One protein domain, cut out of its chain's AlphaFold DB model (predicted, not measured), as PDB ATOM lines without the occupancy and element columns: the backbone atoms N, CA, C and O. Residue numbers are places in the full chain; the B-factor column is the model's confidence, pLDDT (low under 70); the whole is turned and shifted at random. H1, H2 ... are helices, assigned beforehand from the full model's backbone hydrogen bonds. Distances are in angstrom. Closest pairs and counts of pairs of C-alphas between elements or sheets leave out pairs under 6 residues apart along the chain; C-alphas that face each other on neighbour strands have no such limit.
ATOM      1  N   SER A  15     163.088 119.798 102.954       49.66
ATOM      2  CA  SER A  15     162.406 118.893 103.891       49.66
ATOM      3  C   SER A  15     162.601 119.251 105.372       49.66
ATOM      4  O   SER A  15     161.652 119.179 106.150       49.66
ATOM      5  N   ALA A  16     163.798 119.679 105.784       49.91
ATOM      6  CA  ALA A  16     164.081 120.034 107.179       49.91
ATOM      7  C   ALA A  16     163.448 121.379 107.570       49.91
ATOM      8  O   ALA A  16     163.023 121.554 108.707       49.91
ATOM      9  N   LYS A  17     163.319 122.302 106.610       54.31
ATOM     10  CA  LYS A  17     162.656 123.603 106.795       54.31
ATOM     11  C   LYS A  17     161.153 123.443 107.007       54.31
ATOM     12  O   LYS A  17     160.629 123.911 108.017       54.31
ATOM     13  N   LYS A  18     160.500 122.642 106.147       59.12
ATOM     14  CA  LYS A  18     159.115 122.195 106.371       59.12
ATOM     15  C   LYS A  18     158.957 121.559 107.749       59.12
ATOM     16  O   LYS A  18     157.979 121.836 108.425       59.12
ATOM     17  N   THR A  19     159.945 120.788 108.207       72.12
ATOM     18  CA  THR A  19     159.890 120.109 109.511       72.12
ATOM     19  C   THR A  19     159.766 121.080 110.695       72.12
ATOM     20  O   THR A  19     159.059 120.755 111.645       72.12
ATOM     21  N   ASN A  20     160.388 122.264 110.666       81.06
ATOM     22  CA  ASN A  20     160.325 123.208 111.794       81.06
ATOM     23  C   ASN A  20     158.952 123.880 111.909       81.06
ATOM     24  O   ASN A  20     158.338 123.843 112.974       81.06
ATOM     25  N   LEU A  21     158.422 124.416 110.808       83.12
ATOM     26  CA  LEU A  21     157.068 124.972 110.804       83.12
ATOM     27  C   LEU A  21     156.008 123.880 111.026       83.12
ATOM     28  O   LEU A  21     155.037 124.115 111.743       83.12
ATOM     29  N   MET A  22     156.220 122.655 110.519       84.56
ATOM     30  CA  MET A  22     155.351 121.512 110.839       84.56
ATOM     31  C   MET A  22     155.349 121.184 112.335       84.56
ATOM     32  O   MET A  22     154.319 120.768 112.858       84.56
ATOM     33  N   LYS A  23     156.481 121.334 113.039       86.19
ATOM     34  CA  LYS A  23     156.530 121.129 114.494       86.19
ATOM     35  C   LYS A  23     155.656 122.147 115.217       86.19
ATOM     36  O   LYS A  23     154.856 121.737 116.057       86.19
ATOM     37  N   LEU A  24     155.755 123.425 114.847       86.81
ATOM     38  CA  LEU A  24     154.890 124.468 115.397       86.81
ATOM     39  C   LEU A  24     153.414 124.183 115.092       86.81
ATOM     40  O   LEU A  24     152.588 124.224 115.999       86.81
ATOM     41  N   TYR A  25     153.092 123.798 113.853       90.12
ATOM     42  CA  TYR A  25     151.740 123.397 113.454       90.12
ATOM     43  C   TYR A  25     151.205 122.246 114.314       90.12
ATOM     44  O   TYR A  25     150.101 122.331 114.845       90.12
ATOM     45  N   ASN A  26     151.993 121.186 114.504       89.31
ATOM     46  CA  ASN A  26     151.595 120.052 115.338       89.31
ATOM     47  C   ASN A  26     151.367 120.469 116.793       89.31
ATOM     48  O   ASN A  26     150.490 119.918 117.458       89.31
ATOM     49  N   HIS A  27     152.139 121.434 117.294       88.12
ATOM     50  CA  HIS A  27     151.957 121.963 118.637       88.12
ATOM     51  C   HIS A  27     150.679 122.802 118.748       88.12
ATOM     52  O   HIS A  27     149.860 122.548 119.627       88.12
ATOM     53  N   MET A  28     150.441 123.713 117.801       88.88
ATOM     54  CA  MET A  28     149.188 124.466 117.686       88.88
ATOM     55  C   MET A  28     147.971 123.532 117.589       88.88
ATOM     56  O   MET A  28     146.969 123.767 118.254       88.88
ATOM     57  N   ASN A  29     148.076 122.433 116.834       89.56
ATOM     58  CA  ASN A  29     147.009 121.443 116.659       89.56
ATOM     59  C   ASN A  29     146.665 120.684 117.947       89.56
ATOM     60  O   ASN A  29     145.548 120.210 118.108       89.56
ATOM     61  N   LYS A  30     147.604 120.573 118.892       87.81
ATOM     62  CA  LYS A  30     147.314 120.033 120.229       87.81
ATOM     63  C   LYS A  30     146.632 121.056 121.140       87.81
ATOM     64  O   LYS A  30     145.935 120.667 122.067       87.81
ATOM     65  N   LEU A  31     146.854 122.347 120.893       85.50
ATOM     66  CA  LEU A  31     146.316 123.456 121.689       85.50
ATOM     67  C   LEU A  31     144.968 123.980 121.165       85.50
ATOM     68  O   LEU A  31     144.334 124.800 121.844       85.50
ATOM     69  N   SER A  32     144.558 123.562 119.962       87.06
ATOM     70  CA  SER A  32     143.311 123.980 119.322       87.06
ATOM     71  C   SER A  32     142.102 123.390 120.021       87.06
ATOM     72  O   SER A  32     142.054 122.186 120.263       87.06
ATOM     73  N   ILE A  33     141.116 124.238 120.307       85.62
ATOM     74  CA  ILE A  33     139.873 123.840 120.985       85.62
ATOM     75  C   ILE A  33     138.659 124.290 120.171       85.62
ATOM     76  O   ILE A  33     137.667 123.569 120.125       85.62
ATOM     77  N   ASP A  34     138.742 125.431 119.482       88.00
ATOM     78  CA  ASP A  34     137.600 126.015 118.775       88.00
ATOM     79  C   ASP A  34     137.703 125.887 117.250       88.00
ATOM     80  O   ASP A  34     138.757 125.594 116.677       88.00
ATOM     81  N   ALA A  35     136.590 126.158 116.565       90.06
ATOM     82  CA  ALA A  35     136.538 126.199 115.103       90.06
ATOM     83  C   ALA A  35     137.533 127.217 114.512       90.06
ATOM     84  O   ALA A  35     138.183 126.926 113.510       90.06
ATOM     85  N   VAL A  36     137.718 128.360 115.184       88.19
ATOM     86  CA  VAL A  36     138.672 129.408 114.782       88.19
ATOM     87  C   VAL A  36     140.107 128.879 114.778       88.19
ATOM     88  O   VAL A  36     140.825 129.067 113.799       88.19
ATOM     89  N   ASP A  37     140.518 128.157 115.826       90.38
ATOM     90  CA  ASP A  37     141.860 127.562 115.906       90.38
ATOM     91  C   ASP A  37     142.107 126.598 114.737       90.38
ATOM     92  O   ASP A  37     143.170 126.613 114.114       90.38
ATOM     93  N   ASN A  38     141.100 125.786 114.406       89.75
ATOM     94  CA  ASN A  38     141.158 124.835 113.300       89.75
ATOM     95  C   ASN A  38     141.249 125.525 111.930       89.75
ATOM     96  O   ASN A  38     141.961 125.044 111.045       89.75
ATOM     97  N   GLU A  39     140.567 126.655 111.734       92.50
ATOM     98  CA  GLU A  39     140.715 127.458 110.517       92.50
ATOM     99  C   GLU A  39     142.106 128.083 110.405       92.50
ATOM    100  O   GLU A  39     142.728 128.008 109.340       92.50
ATOM    101  N   VAL A  40     142.627 128.641 111.503       91.31
ATOM    102  CA  VAL A  40     143.987 129.196 111.547       91.31
ATOM    103  C   VAL A  40     145.006 128.107 111.219       91.31
ATOM    104  O   VAL A  40     145.882 128.328 110.388       91.31
ATOM    105  N   LEU A  41     144.851 126.905 111.775       90.88
ATOM    106  CA  LEU A  41     145.692 125.746 111.471       90.88
ATOM    107  C   LEU A  41     145.629 125.333 110.000       90.88
ATOM    108  O   LEU A  41     146.669 125.076 109.393       90.88
ATOM    109  N   LYS A  42     144.437 125.277 109.397       90.69
ATOM    110  CA  LYS A  42     144.290 124.954 107.967       90.69
ATOM    111  C   LYS A  42     145.008 125.971 107.083       90.69
ATOM    112  O   LYS A  42     145.738 125.574 106.175       90.69
ATOM    113  N   ARG A  43     144.837 127.267 107.365       89.69
ATOM    114  CA  ARG A  43     145.526 128.346 106.640       89.69
ATOM    115  C   ARG A  43     147.034 128.303 106.869       89.69
ATOM    116  O   ARG A  43     147.791 128.432 105.913       89.69
ATOM    117  N   PHE A  44     147.463 128.009 108.096       89.56
ATOM    118  CA  PHE A  44     148.873 127.864 108.436       89.56
ATOM    119  C   PHE A  44     149.515 126.708 107.674       89.56
ATOM    120  O   PHE A  44     150.586 126.868 107.106       89.56
ATOM    121  N   LYS A  45     148.835 125.560 107.583       88.19
ATOM    122  CA  LYS A  45     149.307 124.406 106.810       88.19
ATOM    123  C   LYS A  45     149.430 124.719 105.320       88.19
ATOM    124  O   LYS A  45     150.458 124.401 104.734       88.19
ATOM    125  N   MET A  46     148.425 125.370 104.727       88.19
ATOM    126  CA  MET A  46     148.506 125.822 103.332       88.19
ATOM    127  C   MET A  46     149.675 126.778 103.119       88.19
ATOM    128  O   MET A  46     150.391 126.643 102.131       88.19
ATOM    129  N   LEU A  47     149.909 127.688 104.067       85.44
ATOM    130  CA  LEU A  47     151.069 128.560 104.032       85.44
ATOM    131  C   LEU A  47     152.357 127.738 104.094       85.44
ATOM    132  O   LEU A  47     153.162 127.878 103.197       85.44
ATOM    133  N   ILE A  48     152.540 126.816 105.042       84.69
ATOM    134  CA  ILE A  48     153.743 125.956 105.120       84.69
ATOM    135  C   ILE A  48     153.983 125.173 103.822       84.69
ATOM    136  O   ILE A  48     155.129 124.971 103.415       84.69
ATOM    137  N   ASP A  49     152.917 124.702 103.178       82.25
ATOM    138  CA  ASP A  49     153.025 123.968 101.921       82.25
ATOM    139  C   ASP A  49     153.378 124.863 100.725       82.25
ATOM    140  O   ASP A  49     154.115 124.401  99.850       82.25
ATOM    141  N   ALA A  50     152.908 126.114 100.718       81.62
ATOM    142  CA  ALA A  50     153.169 127.118  99.684       81.62
ATOM    143  C   ALA A  50     154.437 127.962  99.926       81.62
ATOM    144  O   ALA A  50     154.948 128.593  99.005       81.62
ATOM    145  N   CYS A  51     154.932 128.008 101.159       67.38
ATOM    146  CA  CYS A  51     155.976 128.920 101.599       67.38
ATOM    147  C   CYS A  51     157.364 128.340 101.297       67.38
ATOM    148  O   CYS A  51     157.705 127.227 101.705       67.38
ATOM    149  N   GLU A  52     158.182 129.116 100.584       62.66
ATOM    150  CA  GLU A  52     159.623 128.878 100.437       62.66
ATOM    151  C   GLU A  52     160.452 129.620 101.501       62.66
ATOM    152  O   GLU A  52     161.679 129.483 101.512       62.66
ATOM    153  N   GLU A  53     159.807 130.390 102.390       61.69
ATOM    154  CA  GLU A  53     160.498 131.183 103.407       61.69
ATOM    155  C   GLU A  53     161.159 130.303 104.471       61.69
ATOM    156  O   GLU A  53     160.666 129.244 104.875       61.69
ATOM    157  N   ASP A  54     162.327 130.758 104.910       65.31
ATOM    158  CA  ASP A  54     163.148 130.080 105.895       65.31
ATOM    159  C   ASP A  54     162.858 130.667 107.272       65.31
ATOM    160  O   ASP A  54     163.095 131.850 107.503       65.31
ATOM    161  N   VAL A  55     162.355 129.837 108.187       76.56
ATOM    162  CA  VAL A  55     162.349 130.182 109.609       76.56
ATOM    163  C   VAL A  55     163.428 129.366 110.310       76.56
ATOM    164  O   VAL A  55     163.376 128.123 110.280       76.56
ATOM    165  N   PRO A  56     164.399 130.030 110.958       80.81
ATOM    166  CA  PRO A  56     165.422 129.356 111.728       80.81
ATOM    167  C   PRO A  56     164.809 128.462 112.801       80.81
ATOM    168  O   PRO A  56     163.849 128.813 113.488       80.81
ATOM    169  N   LYS A  57     165.411 127.284 112.994       80.75
ATOM    170  CA  LYS A  57     165.003 126.367 114.066       80.75
ATOM    171  C   LYS A  57     165.030 127.068 115.429       80.75
ATOM    172  O   LYS A  57     164.158 126.798 116.241       80.75
ATOM    173  N   ASN A  58     166.013 127.943 115.652       84.75
ATOM    174  CA  ASN A  58     166.186 128.665 116.908       84.75
ATOM    175  C   ASN A  58     164.968 129.534 117.248       84.75
ATOM    176  O   ASN A  58     164.508 129.495 118.381       84.75
ATOM    177  N   ASP A  59     164.394 130.229 116.263       85.69
ATOM    178  CA  ASP A  59     163.230 131.095 116.483       85.69
ATOM    179  C   ASP A  59     161.969 130.283 116.788       85.69
ATOM    180  O   ASP A  59     161.182 130.655 117.655       85.69
ATOM    181  N   ILE A  60     161.794 129.128 116.133       85.81
ATOM    182  CA  ILE A  60     160.693 128.203 116.442       85.81
ATOM    183  C   ILE A  60     160.862 127.584 117.832       85.81
ATOM    184  O   ILE A  60     159.885 127.466 118.566       85.81
ATOM    185  N   ASP A  61     162.076 127.175 118.195       85.56
ATOM    186  CA  ASP A  61     162.361 126.569 119.498       85.56
ATOM    187  C   ASP A  61     162.153 127.589 120.627       85.56
ATOM    188  O   ASP A  61     161.453 127.300 121.596       85.56
ATOM    189  N   GLN A  62     162.634 128.824 120.435       87.12
ATOM    190  CA  GLN A  62     162.399 129.945 121.344       87.12
ATOM    191  C   GLN A  62     160.907 130.264 121.468       87.12
ATOM    192  O   GLN A  62     160.405 130.374 122.582       87.12
ATOM    193  N   LEU A  63     160.175 130.322 120.353       88.19
ATOM    194  CA  LEU A  63     158.724 130.508 120.361       88.19
ATOM    195  C   LEU A  63     158.006 129.398 121.129       88.19
ATOM    196  O   LEU A  63     157.035 129.656 121.839       88.19
ATOM    197  N   MET A  64     158.439 128.149 120.972       84.94
ATOM    198  CA  MET A  64     157.826 127.017 121.657       84.94
ATOM    199  C   MET A  64     158.166 126.978 123.152       84.94
ATOM    200  O   MET A  64     157.296 126.600 123.935       84.94
ATOM    201  N   GLY A  65     159.382 127.379 123.534       85.31
ATOM    202  CA  GLY A  65     159.845 127.434 124.920       85.31
ATOM    203  C   GLY A  65     159.302 128.634 125.696       85.31
ATOM    204  O   GLY A  65     158.781 128.464 126.796       85.31
ATOM    205  N   ASP A  66     159.361 129.831 125.109       84.81
ATOM    206  CA  ASP A  66     158.800 131.061 125.668       84.81
ATOM    207  C   ASP A  66     157.969 131.847 124.632       84.81
ATOM    208  O   ASP A  66     158.402 132.862 124.072       84.81
ATOM    209  N   PRO A  67     156.715 131.429 124.385       83.56
ATOM    210  CA  PRO A  67     155.853 132.120 123.433       83.56
ATOM    211  C   PRO A  67     155.482 133.541 123.867       83.56
ATOM    212  O   PRO A  67     155.028 134.326 123.046       83.56
ATOM    213  N   LYS A  68     155.613 133.892 125.152       80.31
ATOM    214  CA  LYS A  68     155.206 135.212 125.654       80.31
ATOM    215  C   LYS A  68     156.277 136.280 125.447       80.31
ATOM    216  O   LYS A  68     155.897 137.421 125.203       80.31
ATOM    217  N   GLY A  69     157.555 135.926 125.579       80.56
ATOM    218  CA  GLY A  69     158.688 136.823 125.357       80.56
ATOM    219  C   GLY A  69     159.282 136.734 123.955       80.56
ATOM    220  O   GLY A  69     160.172 137.513 123.627       80.56
ATOM    221  N   THR A  70     158.782 135.835 123.104       84.06
ATOM    222  CA  THR A  70     159.210 135.787 121.704       84.06
ATOM    223  C   THR A  70     158.695 136.997 120.932       84.06
ATOM    224  O   THR A  70     157.487 137.220 120.825       84.06
ATOM    225  N   ASP A  71     159.621 137.752 120.344       84.25
ATOM    226  CA  ASP A  71     159.282 138.851 119.452       84.25
ATOM    227  C   ASP A  71     158.686 138.306 118.150       84.25
ATOM    228  O   ASP A  71     159.323 137.556 117.418       84.25
ATOM    229  N   THR A  72     157.434 138.659 117.852       84.19
ATOM    230  CA  THR A  72     156.775 138.180 116.628       84.19
ATOM    231  C   THR A  72     157.239 138.919 115.374       84.19
ATOM    232  O   THR A  72     156.938 138.472 114.274       84.19
ATOM    233  N   SER A  73     157.941 140.043 115.530       85.56
ATOM    234  CA  SER A  73     158.369 140.916 114.432       85.56
ATOM    235  C   SER A  73     159.565 140.338 113.674       85.56
ATOM    236  O   SER A  73     159.741 140.649 112.501       85.56
ATOM    237  N   ILE A  74     160.344 139.452 114.311       86.00
ATOM    238  CA  ILE A  74     161.428 138.694 113.658       86.00
ATOM    239  C   ILE A  74     160.913 137.697 112.612       86.00
ATOM    240  O   ILE A  74     161.678 137.247 111.763       86.00
ATOM    241  N   PHE A  75     159.632 137.317 112.684       85.44
ATOM    242  CA  PHE A  75     159.043 136.380 111.738       85.44
ATOM    243  C   PHE A  75     158.554 137.116 110.485       85.44
ATOM    244  O   PHE A  75     158.053 138.243 110.589       85.44
ATOM    245  N   PRO A  76     158.608 136.453 109.316       85.44
ATOM    246  CA  PRO A  76     158.020 136.964 108.086       85.44
ATOM    247  C   PRO A  76     156.587 137.451 108.284       85.44
ATOM    248  O   PRO A  76     155.809 136.805 108.989       85.44
ATOM    249  N   GLU A  77     156.215 138.557 107.637       84.31
ATOM    250  CA  GLU A  77     154.893 139.182 107.799       84.31
ATOM    251  C   GLU A  77     153.740 138.198 107.558       84.31
ATOM    252  O   GLU A  77     152.748 138.210 108.290       84.31
ATOM    253  N   GLY A  78     153.900 137.277 106.599       84.44
ATOM    254  CA  GLY A  78     152.923 136.224 106.327       84.44
ATOM    255  C   GLY A  78     152.737 135.238 107.486       84.44
ATOM    256  O   GLY A  78     151.653 134.685 107.652       84.44
ATOM    257  N   LEU A  79     153.761 135.036 108.318       85.31
ATOM    258  CA  LEU A  79     153.749 134.121 109.457       85.31
ATOM    259  C   LEU A  79     153.270 134.781 110.752       85.31
ATOM    260  O   LEU A  79     152.630 134.116 111.569       85.31
ATOM    261  N   GLN A  80     153.510 136.081 110.931       89.00
ATOM    262  CA  GLN A  80     153.155 136.822 112.146       89.00
ATOM    263  C   GLN A  80     151.730 136.592 112.680       89.00
ATOM    264  O   GLN A  80     151.607 136.381 113.891       89.00
ATOM    265  N   PRO A  81     150.646 136.606 111.872       90.31
ATOM    266  CA  PRO A  81     149.302 136.357 112.400       90.31
ATOM    267  C   PRO A  81     149.167 134.960 113.026       90.31
ATOM    268  O   PRO A  81     148.519 134.813 114.061       90.31
ATOM    269  N   TYR A  82     149.834 133.950 112.463       89.69
ATOM    270  CA  TYR A  82     149.837 132.582 112.988       89.69
ATOM    271  C   TYR A  82     150.665 132.465 114.264       89.69
ATOM    272  O   TYR A  82     150.237 131.813 115.217       89.69
ATOM    273  N   ILE A  83     151.817 133.143 114.313       89.44
ATOM    274  CA  ILE A  83     152.658 133.203 115.512       89.44
ATOM    275  C   ILE A  83     151.894 133.879 116.657       89.44
ATOM    276  O   ILE A  83     151.788 133.313 117.742       89.44
ATOM    277  N   LYS A  84     151.275 135.042 116.414       90.38
ATOM    278  CA  LYS A  84     150.440 135.746 117.405       90.38
ATOM    279  C   LYS A  84     149.287 134.868 117.900       90.38
ATOM    280  O   LYS A  84     149.028 134.825 119.104       90.38
ATOM    281  N   HIS A  85     148.638 134.131 116.993       91.25
ATOM    282  CA  HIS A  85     147.581 133.183 117.355       91.25
ATOM    283  C   HIS A  85     148.112 132.055 118.240       91.25
ATOM    284  O   HIS A  85     147.516 131.758 119.271       91.25
ATOM    285  N   TYR A  86     149.276 131.485 117.921       89.56
ATOM    286  CA  TYR A  86     149.922 130.487 118.774       89.56
ATOM    287  C   TYR A  86     150.186 131.023 120.186       89.56
ATOM    288  O   TYR A  86     149.801 130.378 121.160       89.56
ATOM    289  N   VAL A  87     150.747 132.229 120.327       89.69
ATOM    290  CA  VAL A  87     150.973 132.856 121.644       89.69
ATOM    291  C   VAL A  87     149.667 132.997 122.431       89.69
ATOM    292  O   VAL A  87     149.628 132.742 123.639       89.69
ATOM    293  N   PHE A  88     148.578 133.372 121.756       88.81
ATOM    294  CA  PHE A  88     147.248 133.432 122.356       88.81
ATOM    295  C   PHE A  88     146.753 132.049 122.813       88.81
ATOM    296  O   PHE A  88     146.325 131.898 123.963       88.81
ATOM    297  N   MET A  89     146.875 131.021 121.968       88.31
ATOM    298  CA  MET A  89     146.492 129.643 122.292       88.31
ATOM    299  C   MET A  89     147.272 129.101 123.495       88.31
ATOM    300  O   MET A  89     146.682 128.475 124.382       88.31
ATOM    301  N   THR A  90     148.578 129.368 123.573       86.81
ATOM    302  CA  THR A  90     149.417 128.929 124.694       86.81
ATOM    303  C   THR A  90     149.045 129.661 125.981       86.81
ATOM    304  O   THR A  90     148.923 129.028 127.027       86.81
ATOM    305  N   LYS A  91     148.757 130.973 125.922       83.06
ATOM    306  CA  LYS A  91     148.233 131.736 127.074       83.06
ATOM    307  C   LYS A  91     146.920 131.153 127.604       83.06
ATOM    308  O   LYS A  91     146.741 131.089 128.820       83.06
ATOM    309  N   ARG A  92     146.017 130.725 126.715       81.81
ATOM    310  CA  ARG A  92     144.747 130.091 127.101       81.81
ATOM    311  C   ARG A  92     144.962 128.739 127.775       81.81
ATOM    312  O   ARG A  92     144.327 128.466 128.788       81.81
ATOM    313  N   ASN A  93     145.833 127.903 127.218       76.56
ATOM    314  CA  ASN A  93     146.092 126.568 127.757       76.56
ATOM    315  C   ASN A  93     146.845 126.619 129.097       76.56
ATOM    316  O   ASN A  93     146.533 125.836 129.985       76.56
ATOM    317  N   LEU A  94     147.747 127.588 129.294       69.06
ATOM    318  CA  LEU A  94     148.459 127.775 130.566       69.06
ATOM    319  C   LEU A  94     147.540 128.204 131.726       69.06
ATOM    320  O   LEU A  94     147.886 127.989 132.874       69.06
ATOM    321  N   LYS A  95     146.386 128.820 131.435       59.97
ATOM    322  CA  LYS A  95     145.355 129.154 132.439       59.97
ATOM    323  C   LYS A  95     144.424 127.980 132.777       59.97
ATOM    324  O   LYS A  95     143.572 128.132 133.645       59.97
ATOM    325  N   LYS A  96     144.513 126.871 132.035       54.66
ATOM    326  CA  LYS A  96     143.706 125.660 132.250       54.66
ATOM    327  C   LYS A  96     144.452 124.559 133.023       54.66
ATOM    328  O   LYS A  96     143.820 123.548 133.318       54.66
TER     329      LYS A  96
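AT A GLANCE: This is residues 15 to 96 of the 97 residues of an uncharacterized protein of Spirochaetes bacterium ADurb.Bin218 (UniProt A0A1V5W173). Two long helices, H1 and H2, lie side by side and nearly antiparallel as a helical hairpin, and a third long helix, H4, slants over one side of that pair. The short helix H3 runs beside H1, packing on its residues 20 to 24, and a long loop, residues 66 to 79, leads from H3 to the beginning of H4. The printed part has 82 residues, with four named helices in the order H1, H2, H3, H4 and no named strand; the class is all helix. The whole is compact, with a radius of gyration of the C-alphas of 11.8 A, and spans 35 by 26 by 20 A.

IN THESE COORDINATES: H1 is residues 15 to 31, 24.4 A from first to last C-alpha, and begins at C-alpha 15, (162.406, 118.893, 103.891). H2 is residues 35 to 50, 22.7 A long, and begins at C-alpha 35, (136.538, 126.199, 115.103). H3 is residues 57 to 65, 12.1 A long. H4 is residues 80 to 94, 21.1 A long, and ends at C-alpha 94, (148.459, 127.775, 130.566).

HOW THE PARTS SIT: H1 is the hub and touches the three other helices. H1 and H2 form a hairpin at a shallow tilt of 1 degree, opposite ways; their closest C-alphas, those of Leu 21 and Ile 48, are 6.7 A apart. H3 touches H1 at a shallow tilt of 12 degrees, the same way, and H1 touches H3 with residues 20 to 24 alone; the closest C-alphas are those of Asn 20 and Lys 57, 6.1 A apart. H4 touches H1 at a steep tilt of 42 degrees, the same way, with the C-alphas of Met 28 and Tyr 86 closest at 6.2 A; H1 touches H4 with residues 28 to 31 alone. H4 and H2 only just touch, with 3 pairs of C-alphas within 8 A, the closest being those of Phe 44 and Tyr 82 at 6.6 A; they stand at a steep tilt of 41 degrees, opposite ways. H1, H2 and H4 are an up and down bundle, each helix running against the one before it. H3 and H4 are near each other, with 7 pairs of C-alphas within 10 A, and H2 and H3 are apart. Every O i to N i+4 pair is within hydrogen-bond range in H2, H3 and H4, and 12 of 13 are in H1.

THE WHOLE: The two C-alphas farthest apart, those of Glu 52 and Lys 96, are 35.7 A apart. The printed part has no cut. The link from H1 to H2 is tight, that from H2 to H3 is short, and that from H3 to H4, 14 residues, is long. The mean pLDDT of the printed part is 82.6; it is under 70 at residues 15 to 18, 51 to 54 and 94 to 96.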